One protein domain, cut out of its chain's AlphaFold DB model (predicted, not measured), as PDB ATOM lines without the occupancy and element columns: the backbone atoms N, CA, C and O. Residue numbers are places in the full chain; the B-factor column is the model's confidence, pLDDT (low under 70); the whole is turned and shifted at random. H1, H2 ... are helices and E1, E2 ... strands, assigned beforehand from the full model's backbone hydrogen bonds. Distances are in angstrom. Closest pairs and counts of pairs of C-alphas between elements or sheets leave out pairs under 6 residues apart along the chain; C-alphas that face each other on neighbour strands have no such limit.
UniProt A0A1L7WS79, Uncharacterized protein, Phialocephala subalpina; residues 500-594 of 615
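What this domain is: This is residues 500 to 594 of the 615 residues of an uncharacterized protein of Phialocephala subalpina (UniProt A0A1L7WS79). One six-stranded antiparallel sheet, strongly twisted and curled like part of a barrel, is made of two three-stranded meanders, E1 E2 E3 and E4 E5 E6, joined side by side through a short pairing of E1 with E4. H1 and H3 pack on this curled sheet at its two opposite ends, H1 mainly by E1 and E2, H3 mainly by E4, and little H2 sits by the end of E6. The 95 printed residues hold three named helices and six named strands in the order E1 E2 E3 H1 E4 E5 E6 H2 H3, and the sheet's order is E3 E2 E1 E4 E5 E6. The class is mixed, helices and strands; the whole is compact, with a radius of gyration of the C-alphas of 12.8 A and an elongated outline of 42 by 27 by 23 A.

Where its parts are: E1, residues 500 to 505, begins with C-alpha 500 at (96.842, 101.121, 83.758) and is 13.8 A long. E2 is residues 510 to 515, 15.8 A, and E3 residues 520 to 525, 16.3 A. H1, residues 528 to 538, is 14.5 A long. E4 is residues 548 to 553, 15.7 A, E5 residues 556 to 561, 16.5 A, and E6 residues 564 to 570, 16.3 A. H2 is residues 571 to 574, 5.1 A. H3, residues 580 to 590, is 15.3 A long and ends with C-alpha 590 at (89.832, 105.156, 92.935).

How they stand to each other: The pairing of E1 is staggered: residues 500 to 501 pair with E4, N 550 and O 500 being 2.8 A apart, and residues 502 to 505 with E2, N 512 and O 504 being 2.9 A apart. In the hairpin E2 and E3, N 524 and O 511 are 2.8 A apart. H1 is on the sheet at a height of 8.2 A, only just over E1, with 3 of its C-alphas falling there; the closest C-alphas, of Val 505 and Lys 535, are 5.5 A apart. In the hairpin E4 and E5, N 551 and O 558 are 2.9 A apart; in the hairpin E5 and E6, N 559 and O 567, 2.8 A. H3 is on the sheet at a height of 7.7 A; its closest C-alpha pair with E4 is Phe 552 and Leu 587, 6.1 A. H2 touches H3, the closest C-alphas being those of Leu 574 and Gly 580, 4.8 A; H1 and H3 are apart. Every O i to N i+4 pair is within hydrogen-bond range in H3, 6 of 7 in H1, and H2 is too short for one.

The domain as a whole: The C-alphas of Asn 541 and Lys 594 are the two farthest apart, 41.8 A. The printed part has no cut and no long link. The mean pLDDT of the printed part is 71.1, with 39 residues under 70, among them 500 to 509, 536 to 547 and 590 to 594.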
ATOM      1  N   SER A 500      96.636 100.501  85.080       61.50
ATOM      2  CA  SER A 500      96.842 101.121  83.758       61.50
ATOM      3  C   SER A 500      98.180 100.722  83.145       61.50
ATOM      4  O   SER A 500      99.194 100.673  83.840       61.50
ATOM      5  N   ARG A 501      98.204 100.466  81.833       65.25
ATOM      6  CA  ARG A 501      99.450 100.234  81.084       65.25
ATOM      7  C   ARG A 501     100.176 101.556  80.834       65.25
ATOM      8  O   ARG A 501      99.573 102.544  80.402       65.25
ATOM      9  N   ILE A 502     101.492 101.562  81.041       63.19
ATOM     10  CA  ILE A 502     102.344 102.687  80.639       63.19
ATOM     11  C   ILE A 502     102.344 102.793  79.110       63.19
ATOM     12  O   ILE A 502     102.702 101.851  78.412       63.19
ATOM     13  N   VAL A 503     101.963 103.960  78.583       59.75
ATOM     14  CA  VAL A 503     101.840 104.191  77.132       59.75
ATOM     15  C   VAL A 503     103.125 104.779  76.547       59.75
ATOM     16  O   VAL A 503     103.421 104.569  75.372       59.75
ATOM     17  N   LYS A 504     103.896 105.545  77.333       69.62
ATOM     18  CA  LYS A 504     105.194 106.084  76.898       69.62
ATOM     19  C   LYS A 504     106.083 106.516  78.063       69.62
ATOM     20  O   LYS A 504     105.594 107.157  78.990       69.62
ATOM     21  N   VAL A 505     107.393 106.280  77.946       67.12
ATOM     22  CA  VAL A 505     108.434 106.860  78.815       67.12
ATOM     23  C   VAL A 505     109.412 107.686  77.975       67.12
ATOM     24  O   VAL A 505     109.921 107.219  76.955       67.12
ATOM     25  N   TRP A 506     109.693 108.920  78.394       68.06
ATOM     26  CA  TRP A 506     110.683 109.797  77.764       68.06
ATOM     27  C   TRP A 506     111.982 109.861  78.579       68.06
ATOM     28  O   TRP A 506     111.980 109.778  79.808       68.06
ATOM     29  N   ALA A 507     113.106 110.101  77.896       61.22
ATOM     30  CA  ALA A 507     114.423 110.253  78.531       61.22
ATOM     31  C   ALA A 507     114.501 111.442  79.519       61.22
ATOM     32  O   ALA A 507     115.386 111.487  80.367       61.22
ATOM     33  N   SER A 508     113.564 112.388  79.426       67.31
ATOM     34  CA  SER A 508     113.397 113.540  80.316       67.31
ATOM     35  C   SER A 508     112.859 113.199  81.707       67.31
ATOM     36  O   SER A 508     112.985 114.028  82.604       67.31
ATOM     37  N   GLY A 509     112.288 112.008  81.927       67.19
ATOM     38  CA  GLY A 509     111.562 111.689  83.165       67.19
ATOM     39  C   GLY A 509     110.069 111.467  82.973       67.19
ATOM     40  O   GLY A 509     109.432 110.946  83.882       67.19
ATOM     41  N   ASP A 510     109.514 111.870  81.831       75.25
ATOM     42  CA  ASP A 510     108.065 111.935  81.641       75.25
ATOM     43  C   ASP A 510     107.480 110.566  81.300       75.25
ATOM     44  O   ASP A 510     107.797 109.980  80.260       75.25
ATOM     45  N   ILE A 511     106.599 110.076  82.167       73.88
ATOM     46  CA  ILE A 511     105.774 108.892  81.926       73.88
ATOM     47  C   ILE A 511     104.364 109.346  81.591       73.88
ATOM     48  O   ILE A 511     103.781 110.129  82.332       73.88
ATOM     49  N   TYR A 512     103.812 108.829  80.498       71.62
ATOM     50  CA  TYR A 512     102.415 109.029  80.137       71.62
ATOM     51  C   TYR A 512     101.660 107.709  80.202       71.62
ATOM     52  O   TYR A 512     102.070 106.715  79.596       71.62
ATOM     53  N   PHE A 513     100.522 107.732  80.882       74.19
ATOM     54  CA  PHE A 513      99.538 106.656  80.878       74.19
ATOM     55  C   PHE A 513      98.167 107.196  80.483       74.19
ATOM     56  O   PHE A 513      97.918 108.406  80.487       74.19
ATOM     57  N   TRP A 514      97.293 106.283  80.075       67.19
ATOM     58  CA  TRP A 514      95.931 106.598  79.671       67.19
ATOM     59  C   TRP A 514      94.987 106.439  80.861       67.19
ATOM     60  O   TRP A 514      95.081 105.456  81.596       67.19
ATOM     61  N   ILE A 515      94.071 107.391  81.027       66.25
ATOM     62  CA  ILE A 515      92.941 107.302  81.954       66.25
ATOM     63  C   ILE A 515      91.683 107.146  81.084       66.25
ATOM     64  O   ILE A 515      91.227 108.137  80.504       66.25
ATOM     65  N   PRO A 516      91.138 105.918  80.930       56.06
ATOM     66  CA  PRO A 516      90.009 105.636  80.045       56.06
ATOM     67  C   PRO A 516      88.756 106.435  80.400       56.06
ATOM     68  O   PRO A 516      88.107 106.968  79.503       56.06
ATOM     69  N   SER A 517      88.459 106.567  81.697       58.88
ATOM     70  CA  SER A 517      87.295 107.289  82.225       58.88
ATOM     71  C   SER A 517      87.305 108.784  81.885       58.88
ATOM     72  O   SER A 517      86.249 109.361  81.648       58.88
ATOM     73  N   GLU A 518      88.485 109.402  81.779       63.50
ATOM     74  CA  GLU A 518      88.648 110.806  81.371       63.50
ATOM     75  C   GLU A 518      88.974 110.976  79.871       63.50
ATOM     76  O   GLU A 518      89.164 112.105  79.414       63.50
ATOM     77  N   LYS A 519      89.099 109.881  79.098       69.06
ATOM     78  CA  LYS A 519      89.628 109.859  77.714       69.06
ATOM     79  C   LYS A 519      90.892 110.730  77.542       69.06
ATOM     80  O   LYS A 519      91.049 111.440  76.546       69.06
ATOM     81  N   THR A 520      91.797 110.706  78.523       67.56
ATOM     82  CA  THR A 520      92.940 111.630  78.594       67.56
ATOM     83  C   THR A 520      94.257 110.922  78.902       67.56
ATOM     84  O   THR A 520      94.290 109.802  79.412       67.56
ATOM     85  N   ARG A 521      95.367 111.602  78.602       71.44
ATOM     86  CA  ARG A 521      96.708 111.197  79.039       71.44
ATOM     87  C   ARG A 521      97.068 111.994  80.282       71.44
ATOM     88  O   ARG A 521      96.955 113.218  80.258       71.44
ATOM     89  N   LEU A 522      97.552 111.314  81.315       70.94
ATOM     90  CA  LEU A 522      98.159 111.959  82.477       70.94
ATOM     91  C   LEU A 522      99.675 111.771  82.415       70.94
ATOM     92  O   LEU A 522     100.152 110.692  82.052       70.94
ATOM     93  N   GLY A 523     100.419 112.842  82.690       74.94
ATOM     94  CA  GLY A 523     101.878 112.850  82.683       74.94
ATOM     95  C   GLY A 523     102.431 112.853  84.104       74.94
ATOM     96  O   GLY A 523     101.983 113.622  84.945       74.94
ATOM     97  N   ILE A 524     103.446 112.036  84.379       73.88
ATOM     98  CA  ILE A 524     104.250 112.149  85.600       73.88
ATOM     99  C   ILE A 524     105.676 112.487  85.196       73.88
ATOM    100  O   ILE A 524     106.382 111.651  84.633       73.88
ATOM    101  N   HIS A 525     106.123 113.698  85.529       75.94
ATOM    102  CA  HIS A 525     107.534 114.044  85.439       75.94
ATOM    103  C   HIS A 525     108.291 113.413  86.611       75.94
ATOM    104  O   HIS A 525     108.244 113.904  87.740       75.94
ATOM    105  N   MET A 526     109.001 112.316  86.352       68.38
ATOM    106  CA  MET A 526     109.723 111.561  87.383       68.38
ATOM    107  C   MET A 526     111.210 111.946  87.484       68.38
ATOM    108  O   MET A 526     111.947 111.384  88.295       68.38
ATOM    109  N   GLY A 527     111.648 112.922  86.680       72.06
ATOM    110  CA  GLY A 527     113.029 113.387  86.572       72.06
ATOM    111  C   GLY A 527     113.892 112.516  85.652       72.06
ATOM    112  O   GLY A 527     113.817 111.288  85.680       72.06
ATOM    113  N   ALA A 528     114.763 113.153  84.863       71.56
ATOM    114  CA  ALA A 528     115.522 112.516  83.777       71.56
ATOM    115  C   ALA A 528     116.282 111.244  84.182       71.56
ATOM    116  O   ALA A 528     116.297 110.267  83.443       71.56
ATOM    117  N   LYS A 529     116.855 111.214  85.390       73.19
ATOM    118  CA  LYS A 529     117.585 110.045  85.903       73.19
ATOM    119  C   LYS A 529     116.702 108.807  86.100       73.19
ATOM    120  O   LYS A 529     117.192 107.690  85.973       73.19
ATOM    121  N   LEU A 530     115.441 108.997  86.475       65.94
ATOM    122  CA  LEU A 530     114.495 107.902  86.662       65.94
ATOM    123  C   LEU A 530     113.754 107.595  85.356       65.94
ATOM    124  O   LEU A 530     113.518 106.430  85.058       65.94
ATOM    125  N   GLY A 531     113.501 108.618  84.533       71.62
ATOM    126  CA  GLY A 531     113.039 108.461  83.155       71.62
ATOM    127  C   GLY A 531     113.971 107.614  82.304       71.62
ATOM    128  O   GLY A 531     113.488 106.725  81.623       71.62
ATOM    129  N   SER A 532     115.292 107.816  82.370       71.62
ATOM    130  CA  SER A 532     116.248 106.954  81.662       71.62
ATOM    131  C   SER A 532     116.241 105.527  82.216       71.62
ATOM    132  O   SER A 532     116.024 104.586  81.463       71.62
ATOM    133  N   GLN A 533     116.339 105.365  83.541       70.75
ATOM    134  CA  GLN A 533     116.291 104.048  84.195       70.75
ATOM    135  C   GLN A 533     115.014 103.257  83.900       70.75
ATOM    136  O   GLN A 533     115.054 102.029  83.915       70.75
ATOM    137  N   LEU A 534     113.890 103.939  83.669       69.12
ATOM    138  CA  LEU A 534     112.636 103.314  83.270       69.12
ATOM    139  C   LEU A 534     112.529 103.164  81.762       69.12
ATOM    140  O   LEU A 534     112.049 102.135  81.325       69.12
ATOM    141  N   LYS A 535     113.019 104.096  80.947       70.94
ATOM    142  CA  LYS A 535     113.039 103.942  79.489       70.94
ATOM    143  C   LYS A 535     113.813 102.682  79.088       70.94
ATOM    144  O   LYS A 535     113.297 101.905  78.301       70.94
ATOM    145  N   ASP A 536     114.963 102.434  79.712       67.81
ATOM    146  CA  ASP A 536     115.829 101.274  79.443       67.81
ATOM    147  C   ASP A 536     115.296  99.946  80.042       67.81
ATOM    148  O   ASP A 536     115.947  98.904  79.951       67.81
ATOM    149  N   ARG A 537     114.141  99.977  80.727       66.81
ATOM    150  CA  ARG A 537     113.503  98.812  81.378       66.81
ATOM    151  C   ARG A 537     112.095  98.535  80.865       66.81
ATOM    152  O   ARG A 537     111.754  97.377  80.648       66.81
ATOM    153  N   VAL A 538     111.308  99.601  80.728       64.62
ATOM    154  CA  VAL A 538     109.931  99.645  80.233       64.62
ATOM    155  C   VAL A 538     109.909  99.472  78.732       64.62
ATOM    156  O   VAL A 538     109.088  98.704  78.260       64.62
ATOM    157  N   MET A 539     110.816 100.114  77.995       64.62
ATOM    158  CA  MET A 539     110.966  99.847  76.569       64.62
ATOM    159  C   MET A 539     111.942  98.682  76.395       64.62
ATOM    160  O   MET A 539     112.984  98.634  77.057       64.62
ATOM    161  N   ASP A 540     111.620  97.735  75.527       66.69
ATOM    162  CA  ASP A 540     112.586  96.745  75.061       66.69
ATOM    163  C   ASP A 540     113.482  97.301  73.931       66.69
ATOM    164  O   ASP A 540     113.510  98.503  73.651       66.69
ATOM    165  N   ASN A 541     114.249  96.418  73.287       60.69
ATOM    166  CA  ASN A 541     115.179  96.800  72.228       60.69
ATOM    167  C   ASN A 541     114.484  97.146  70.894       60.69
ATOM    168  O   ASN A 541     115.139  97.739  70.037       60.69
ATOM    169  N   THR A 542     113.203  96.798  70.696       57.62
ATOM    170  CA  THR A 542     112.411  97.245  69.530       57.62
ATOM    171  C   THR A 542     111.726  98.585  69.788       57.62
ATOM    172  O   THR A 542     111.376  99.291  68.842       57.62
ATOM    173  N   GLY A 543     111.650  99.005  71.054       60.09
ATOM    174  CA  GLY A 543     111.012 100.250  71.462       60.09
ATOM    175  C   GLY A 543     109.543 100.062  71.822       60.09
ATOM    176  O   GLY A 543     108.794 101.041  71.794       60.09
ATOM    177  N   ASP A 544     109.151  98.841  72.183       55.84
ATOM    178  CA  ASP A 544     107.809  98.498  72.632       55.84
ATOM    179  C   ASP A 544     107.743  98.473  74.170       55.84
ATOM    180  O   ASP A 544     108.701  98.057  74.835       55.84
ATOM    181  N   PRO A 545     106.643  98.956  74.781       59.47
ATOM    182  CA  PRO A 545     106.479  98.922  76.225       59.47
ATOM    183  C   PRO A 545     106.183  97.492  76.700       59.47
ATOM    184  O   PRO A 545     105.133  96.926  76.397       59.47
ATOM    185  N   ARG A 546     107.088  96.930  77.506       67.12
ATOM    186  CA  ARG A 546     106.860  95.708  78.292       67.12
ATOM    187  C   ARG A 546     105.696  95.904  79.271       67.12
ATOM    188  O   ARG A 546     105.343  97.037  79.598       67.12
ATOM    189  N   ASP A 547     105.169  94.802  79.807       68.94
ATOM    190  CA  ASP A 547     104.045  94.774  80.758       68.94
ATOM    191  C   ASP A 547     104.368  95.383  82.136       68.94
ATOM    192  O   ASP A 547     104.497  94.703  83.154       68.94
ATOM    193  N   TYR A 548     104.480  96.709  82.155       73.00
ATOM    194  CA  TYR A 548     104.504  97.533  83.353       73.00
ATOM    195  C   TYR A 548     103.113  98.106  83.615       73.00
ATOM    196  O   TYR A 548     102.551  98.834  82.786       73.00
ATOM    197  N   THR A 549     102.582  97.801  84.794       75.19
ATOM    198  CA  THR A 549     101.316  98.336  85.295       75.19
ATOM    199  C   THR A 549     101.566  99.520  86.222       75.19
ATOM    200  O   THR A 549     102.600  99.624  86.883       75.19
ATOM    201  N   ILE A 550     100.605 100.436  86.269       76.81
ATOM    202  CA  ILE A 550     100.487 101.446  87.317       76.81
ATOM    203  C   ILE A 550      99.363 101.011  88.243       76.81
ATOM    204  O   ILE A 550      98.252 100.789  87.768       76.81
ATOM    205  N   GLU A 551      99.660 100.919  89.535       79.56
ATOM    206  CA  GLU A 551      98.712 100.568  90.591       79.56
ATOM    207  C   GLU A 551      98.411 101.785  91.463       79.56
ATOM    208  O   GLU A 551      99.316 102.503  91.903       79.56
ATOM    209  N   PHE A 552      97.126 101.992  91.731       74.94
ATOM    210  CA  PHE A 552      96.606 103.044  92.595       74.94
ATOM    211  C   PHE A 552      96.229 102.413  93.938       74.94
ATOM    212  O   PHE A 552      95.240 101.695  94.026       74.94
ATOM    213  N   ALA A 553      97.034 102.644  94.976       75.31
ATOM    214  CA  ALA A 553      96.889 102.042  96.301       75.31
ATOM    215  C   ALA A 553      96.608 103.100  97.381       75.31
ATOM    216  O   ALA A 553      96.896 104.283  97.206       75.31
ATOM    217  N   ILE A 554      96.087 102.685  98.539       74.12
ATOM    218  CA  ILE A 554      95.718 103.611  99.629       74.12
ATOM    219  C   ILE A 554      96.914 104.466 100.084       74.12
ATOM    220  O   ILE A 554      96.739 105.642 100.397       74.12
ATOM    221  N   GLU A 555      98.135 103.918 100.081       80.75
ATOM    222  CA  GLU A 555      99.327 104.697 100.434       80.75
ATOM    223  C   GLU A 555      99.912 105.559  99.301       80.75
ATOM    224  O   GLU A 555     100.716 106.441  99.614       80.75
ATOM    225  N   GLY A 556      99.532 105.374  98.029       84.62
ATOM    226  CA  GLY A 556     100.123 106.096  96.892       84.62
ATOM    227  C   GLY A 556      99.993 105.405  95.528       84.62
ATOM    228  O   GLY A 556      99.190 104.501  95.336       84.62
ATOM    229  N   ILE A 557     100.819 105.828  94.566       82.56
ATOM    230  CA  ILE A 557     100.903 105.215  93.228       82.56
ATOM    231  C   ILE A 557     102.177 104.380  93.127       82.56
ATOM    232  O   ILE A 557     103.266 104.843  93.490       82.56
ATOM    233  N   ARG A 558     102.048 103.165  92.589       84.94
ATOM    234  CA  ARG A 558     103.156 102.250  92.292       84.94
ATOM    235  C   ARG A 558     103.276 102.019  90.786       84.94
ATOM    236  O   ARG A 558     102.286 102.070  90.066       84.94
ATOM    237  N   ILE A 559     104.494 101.763  90.316       82.88
ATOM    238  CA  ILE A 559     104.752 101.164  89.001       82.88
ATOM    239  C   ILE A 559     105.298  99.767  89.259       82.88
ATOM    240  O   ILE A 559     106.342  99.623  89.907       82.88
ATOM    241  N   CYS A 560     104.602  98.764  88.741       79.25
ATOM    242  CA  CYS A 560     104.849  97.356  89.005       79.25
ATOM    243  C   CYS A 560     105.270  96.618  87.726       79.25
ATOM    244  O   CYS A 560     104.931  97.021  86.612       79.25
ATOM    245  N   TYR A 561     106.050  95.552  87.895       76.06
ATOM    246  CA  TYR A 561     106.410  94.596  86.847       76.06
ATOM    247  C   TYR A 561     106.097  93.195  87.355       76.06
ATOM    248  O   TYR A 561     106.810  92.669  88.215       76.06
ATOM    249  N   GLY A 562     104.975  92.630  86.906       79.44
ATOM    250  CA  GLY A 562     104.325  91.569  87.671       79.44
ATOM    251  C   GLY A 562     104.076  92.048  89.107       79.44
ATOM    252  O   GLY A 562     103.552  93.138  89.315       79.44
ATOM    253  N   THR A 563     104.524  91.276  90.097       74.31
ATOM    254  CA  THR A 563     104.384  91.599  91.528       74.31
ATOM    255  C   THR A 563     105.401  92.617  92.066       74.31
ATOM    256  O   THR A 563     105.271  93.066  93.204       74.31
ATOM    257  N   ASP A 564     106.440  92.966  91.301       73.75
ATOM    258  CA  ASP A 564     107.544  93.789  91.802       73.75
ATOM    259  C   ASP A 564     107.273  95.287  91.597       73.75
ATOM    260  O   ASP A 564     107.401  95.815  90.490       73.75
ATOM    261  N   SER A 565     106.970  96.001  92.686       82.38
ATOM    262  CA  SER A 565     106.876  97.469  92.712       82.38
ATOM    263  C   SER A 565     108.259  98.109  92.522       82.38
ATOM    264  O   SER A 565     108.997  98.345  93.482       82.38
ATOM    265  N   ILE A 566     108.607  98.444  91.279       78.12
ATOM    266  CA  ILE A 566     109.896  99.058  90.925       78.12
ATOM    267  C   ILE A 566     109.964 100.568  91.204       78.12
ATOM    268  O   ILE A 566     111.057 101.139  91.244       78.12
ATOM    269  N   TRP A 567     108.816 101.215  91.412       83.06
ATOM    270  CA  TRP A 567     108.712 102.592  91.888       83.06
ATOM    271  C   TRP A 567     107.447 102.761  92.723       83.06
ATOM    272  O   TRP A 567     106.403 102.230  92.367       83.06
ATOM    273  N   HIS A 568     107.531 103.540  93.797       84.19
ATOM    274  CA  HIS A 568     106.387 103.938  94.610       84.19
ATOM    275  C   HIS A 568     106.529 105.410  94.998       84.19
ATOM    276  O   HIS A 568     107.624 105.875  95.337       84.19
ATOM    277  N   LYS A 569     105.415 106.138  94.978       84.19
ATOM    278  CA  LYS A 569     105.304 107.505  95.479       84.19
ATOM    279  C   LYS A 569     104.050 107.599  96.338       84.19
ATOM    280  O   LYS A 569     102.946 107.417  95.829       84.19
ATOM    281  N   SER A 570     104.233 107.889  97.625       86.25
ATOM    282  CA  SER A 570     103.119 107.992  98.568       86.25
ATOM    283  C   SER A 570     102.172 109.146  98.223       86.25
ATOM    284  O   SER A 570     102.586 110.066  97.522       86.25
ATOM    285  N   VAL A 571     100.947 109.173  98.760       80.69
ATOM    286  CA  VAL A 571      99.975 110.274  98.547       80.69
ATOM    287  C   VAL A 571     100.598 111.650  98.833       80.69
ATOM    288  O   VAL A 571     100.585 112.542  97.984       80.69
ATOM    289  N   ALA A 572     101.250 111.794  99.992       83.62
ATOM    290  CA  ALA A 572     101.978 113.008 100.369       83.62
ATOM    291  C   ALA A 572     103.152 113.312  99.416       83.62
ATOM    292  O   ALA A 572     103.441 114.468  99.111       83.62
ATOM    293  N   GLY A 573     103.816 112.273  98.901       81.25
ATOM    294  CA  GLY A 573     104.850 112.410  97.883       81.25
ATOM    295  C   GLY A 573     104.301 112.822  96.513       81.25
ATOM    296  O   GLY A 573     104.973 113.573  95.808       81.25
ATOM    297  N   LEU A 574     103.111 112.369  96.118       77.75
ATOM    298  CA  LEU A 574     102.497 112.688  94.829       77.75
ATOM    299  C   LEU A 574     102.174 114.172  94.726       77.75
ATOM    300  O   LEU A 574     102.517 114.768  93.711       77.75
ATOM    301  N   ALA A 575     101.665 114.789  95.795       73.81
ATOM    302  CA  ALA A 575     101.405 116.230  95.863       73.81
ATOM    303  C   ALA A 575     102.630 117.119  95.530       73.81
ATOM    304  O   ALA A 575     102.455 118.268  95.137       73.81
ATOM    305  N   SER A 576     103.860 116.591  95.641       71.69
ATOM    306  CA  SER A 576     105.116 117.283  95.280       71.69
ATOM    307  C   SER A 576     105.541 117.160  93.805       71.69
ATOM    308  O   SER A 576     106.575 117.701  93.413       71.69
ATOM    309  N   VAL A 577     104.798 116.412  92.984       70.62
ATOM    310  CA  VAL A 577     105.054 116.242  91.541       70.62
ATOM    311  C   VAL A 577     104.245 117.281  90.748       70.62
ATOM    312  O   VAL A 577     103.240 117.771  91.245       70.62
ATOM    313  N   GLY A 578     104.655 117.622  89.517       72.00
ATOM    314  CA  GLY A 578     104.021 118.679  88.705       72.00
ATOM    315  C   GLY A 578     102.495 118.548  88.560       72.00
ATOM    316  O   GLY A 578     101.767 119.445  88.969       72.00
ATOM    317  N   ASP A 579     102.013 117.393  88.088       69.56
ATOM    318  CA  ASP A 579     100.576 117.051  88.032       69.56
ATOM    319  C   ASP A 579     100.074 116.398  89.344       69.56
ATOM    320  O   ASP A 579      99.044 115.724  89.392       69.56
ATOM    321  N   GLY A 580     100.812 116.591  90.441       72.50
ATOM    322  CA  GLY A 580     100.661 115.900  91.721       72.50
ATOM    323  C   GLY A 580      99.278 116.004  92.345       72.50
ATOM    324  O   GLY A 580      98.732 115.005  92.808       72.50
ATOM    325  N   LYS A 581      98.676 117.196  92.298       76.31
ATOM    326  CA  LYS A 581      97.311 117.420  92.787       76.31
ATOM    327  C   LYS A 581      96.291 116.570  92.023       76.31
ATOM    328  O   LYS A 581      95.471 115.914  92.652       76.31
ATOM    329  N   ARG A 582      96.393 116.511  90.691       71.94
ATOM    330  CA  ARG A 582      95.490 115.726  89.834       71.94
ATOM    331  C   ARG A 582      95.687 114.218  90.017       71.94
ATOM    332  O   ARG A 582      94.724 113.463  89.948       71.94
ATOM    333  N   LEU A 583      96.917 113.780  90.297       70.12
ATOM    334  CA  LEU A 583      97.221 112.393  90.671       70.12
ATOM    335  C   LEU A 583      96.594 112.016  92.018       70.12
ATOM    336  O   LEU A 583      96.033 110.932  92.128       70.12
ATOM    337  N   VAL A 584      96.641 112.908  93.014       77.00
ATOM    338  CA  VAL A 584      95.951 112.710  94.298       77.00
ATOM    339  C   VAL A 584      94.433 112.737  94.106       77.00
ATOM    340  O   VAL A 584      93.775 111.842  94.603       77.00
ATOM    341  N   GLU A 585      93.871 113.657  93.315       77.44
ATOM    342  CA  GLU A 585      92.435 113.689  92.973       77.44
ATOM    343  C   GLU A 585      91.964 112.443  92.194       77.44
ATOM    344  O   GLU A 585      90.799 112.059  92.292       77.44
ATOM    345  N   GLN A 586      92.838 111.802  91.408       69.94
ATOM    346  CA  GLN A 586      92.561 110.496  90.802       69.94
ATOM    347  C   GLN A 586      92.627 109.384  91.854       69.94
ATOM    348  O   GLN A 586      91.682 108.614  91.977       69.94
ATOM    349  N   LEU A 587      93.694 109.330  92.655       71.88
ATOM    350  CA  LEU A 587      93.855 108.342  93.725       71.88
ATOM    351  C   LEU A 587      92.679 108.382  94.712       71.88
ATOM    352  O   LEU A 587      92.132 107.352  95.073       71.88
ATOM    353  N   ASP A 588      92.227 109.578  95.070       74.75
ATOM    354  CA  ASP A 588      91.069 109.836  95.920       74.75
ATOM    355  C   ASP A 588      89.729 109.438  95.285       74.75
ATOM    356  O   ASP A 588      88.737 109.349  96.009       74.75
ATOM    357  N   ARG A 589      89.649 109.267  93.962       72.75
ATOM    358  CA  ARG A 589      88.460 108.735  93.271       72.75
ATOM    359  C   ARG A 589      88.469 107.209  93.232       72.75
ATOM    360  O   ARG A 589      87.417 106.614  93.435       72.75
ATOM    361  N   GLU A 590      89.643 106.613  93.033       65.12
ATOM    362  CA  GLU A 590      89.832 105.156  92.935       65.12
ATOM    363  C   GLU A 590      90.090 104.470  94.299       65.12
ATOM    364  O   GLU A 590      90.102 103.246  94.390       65.12
ATOM    365  N   SER A 591      90.320 105.228  95.382       64.00
ATOM    366  CA  SER A 591      90.639 104.675  96.709       64.00
ATOM    367  C   SER A 591      89.410 104.034  97.382       64.00
ATOM    368  O   SER A 591      88.407 104.728  97.602       64.00
ATOM    369  N   PRO A 592      89.487 102.761  97.833       54.25
ATOM    370  CA  PRO A 592      88.352 102.037  98.424       54.25
ATOM    371  C   PRO A 592      87.697 102.708  99.642       54.25
ATOM    372  O   PRO A 592      86.541 102.434  99.962       54.25
ATOM    373  N   SER A 593      88.407 103.613 100.327       55.56
ATOM    374  CA  SER A 593      87.931 104.288 101.545       55.56
ATOM    375  C   SER A 593      86.719 105.212 101.337       55.56
ATOM    376  O   SER A 593      86.065 105.584 102.314       55.56
ATOM    377  N   LYS A 594      86.382 105.563 100.084       51.06
ATOM    378  CA  LYS A 594      85.132 106.274  99.751       51.06
ATOM    379  C   LYS A 594      83.961 105.349  99.421       51.06
ATOM    380  O   LYS A 594      82.823 105.791  99.532       51.06
TER     381      LYS A 594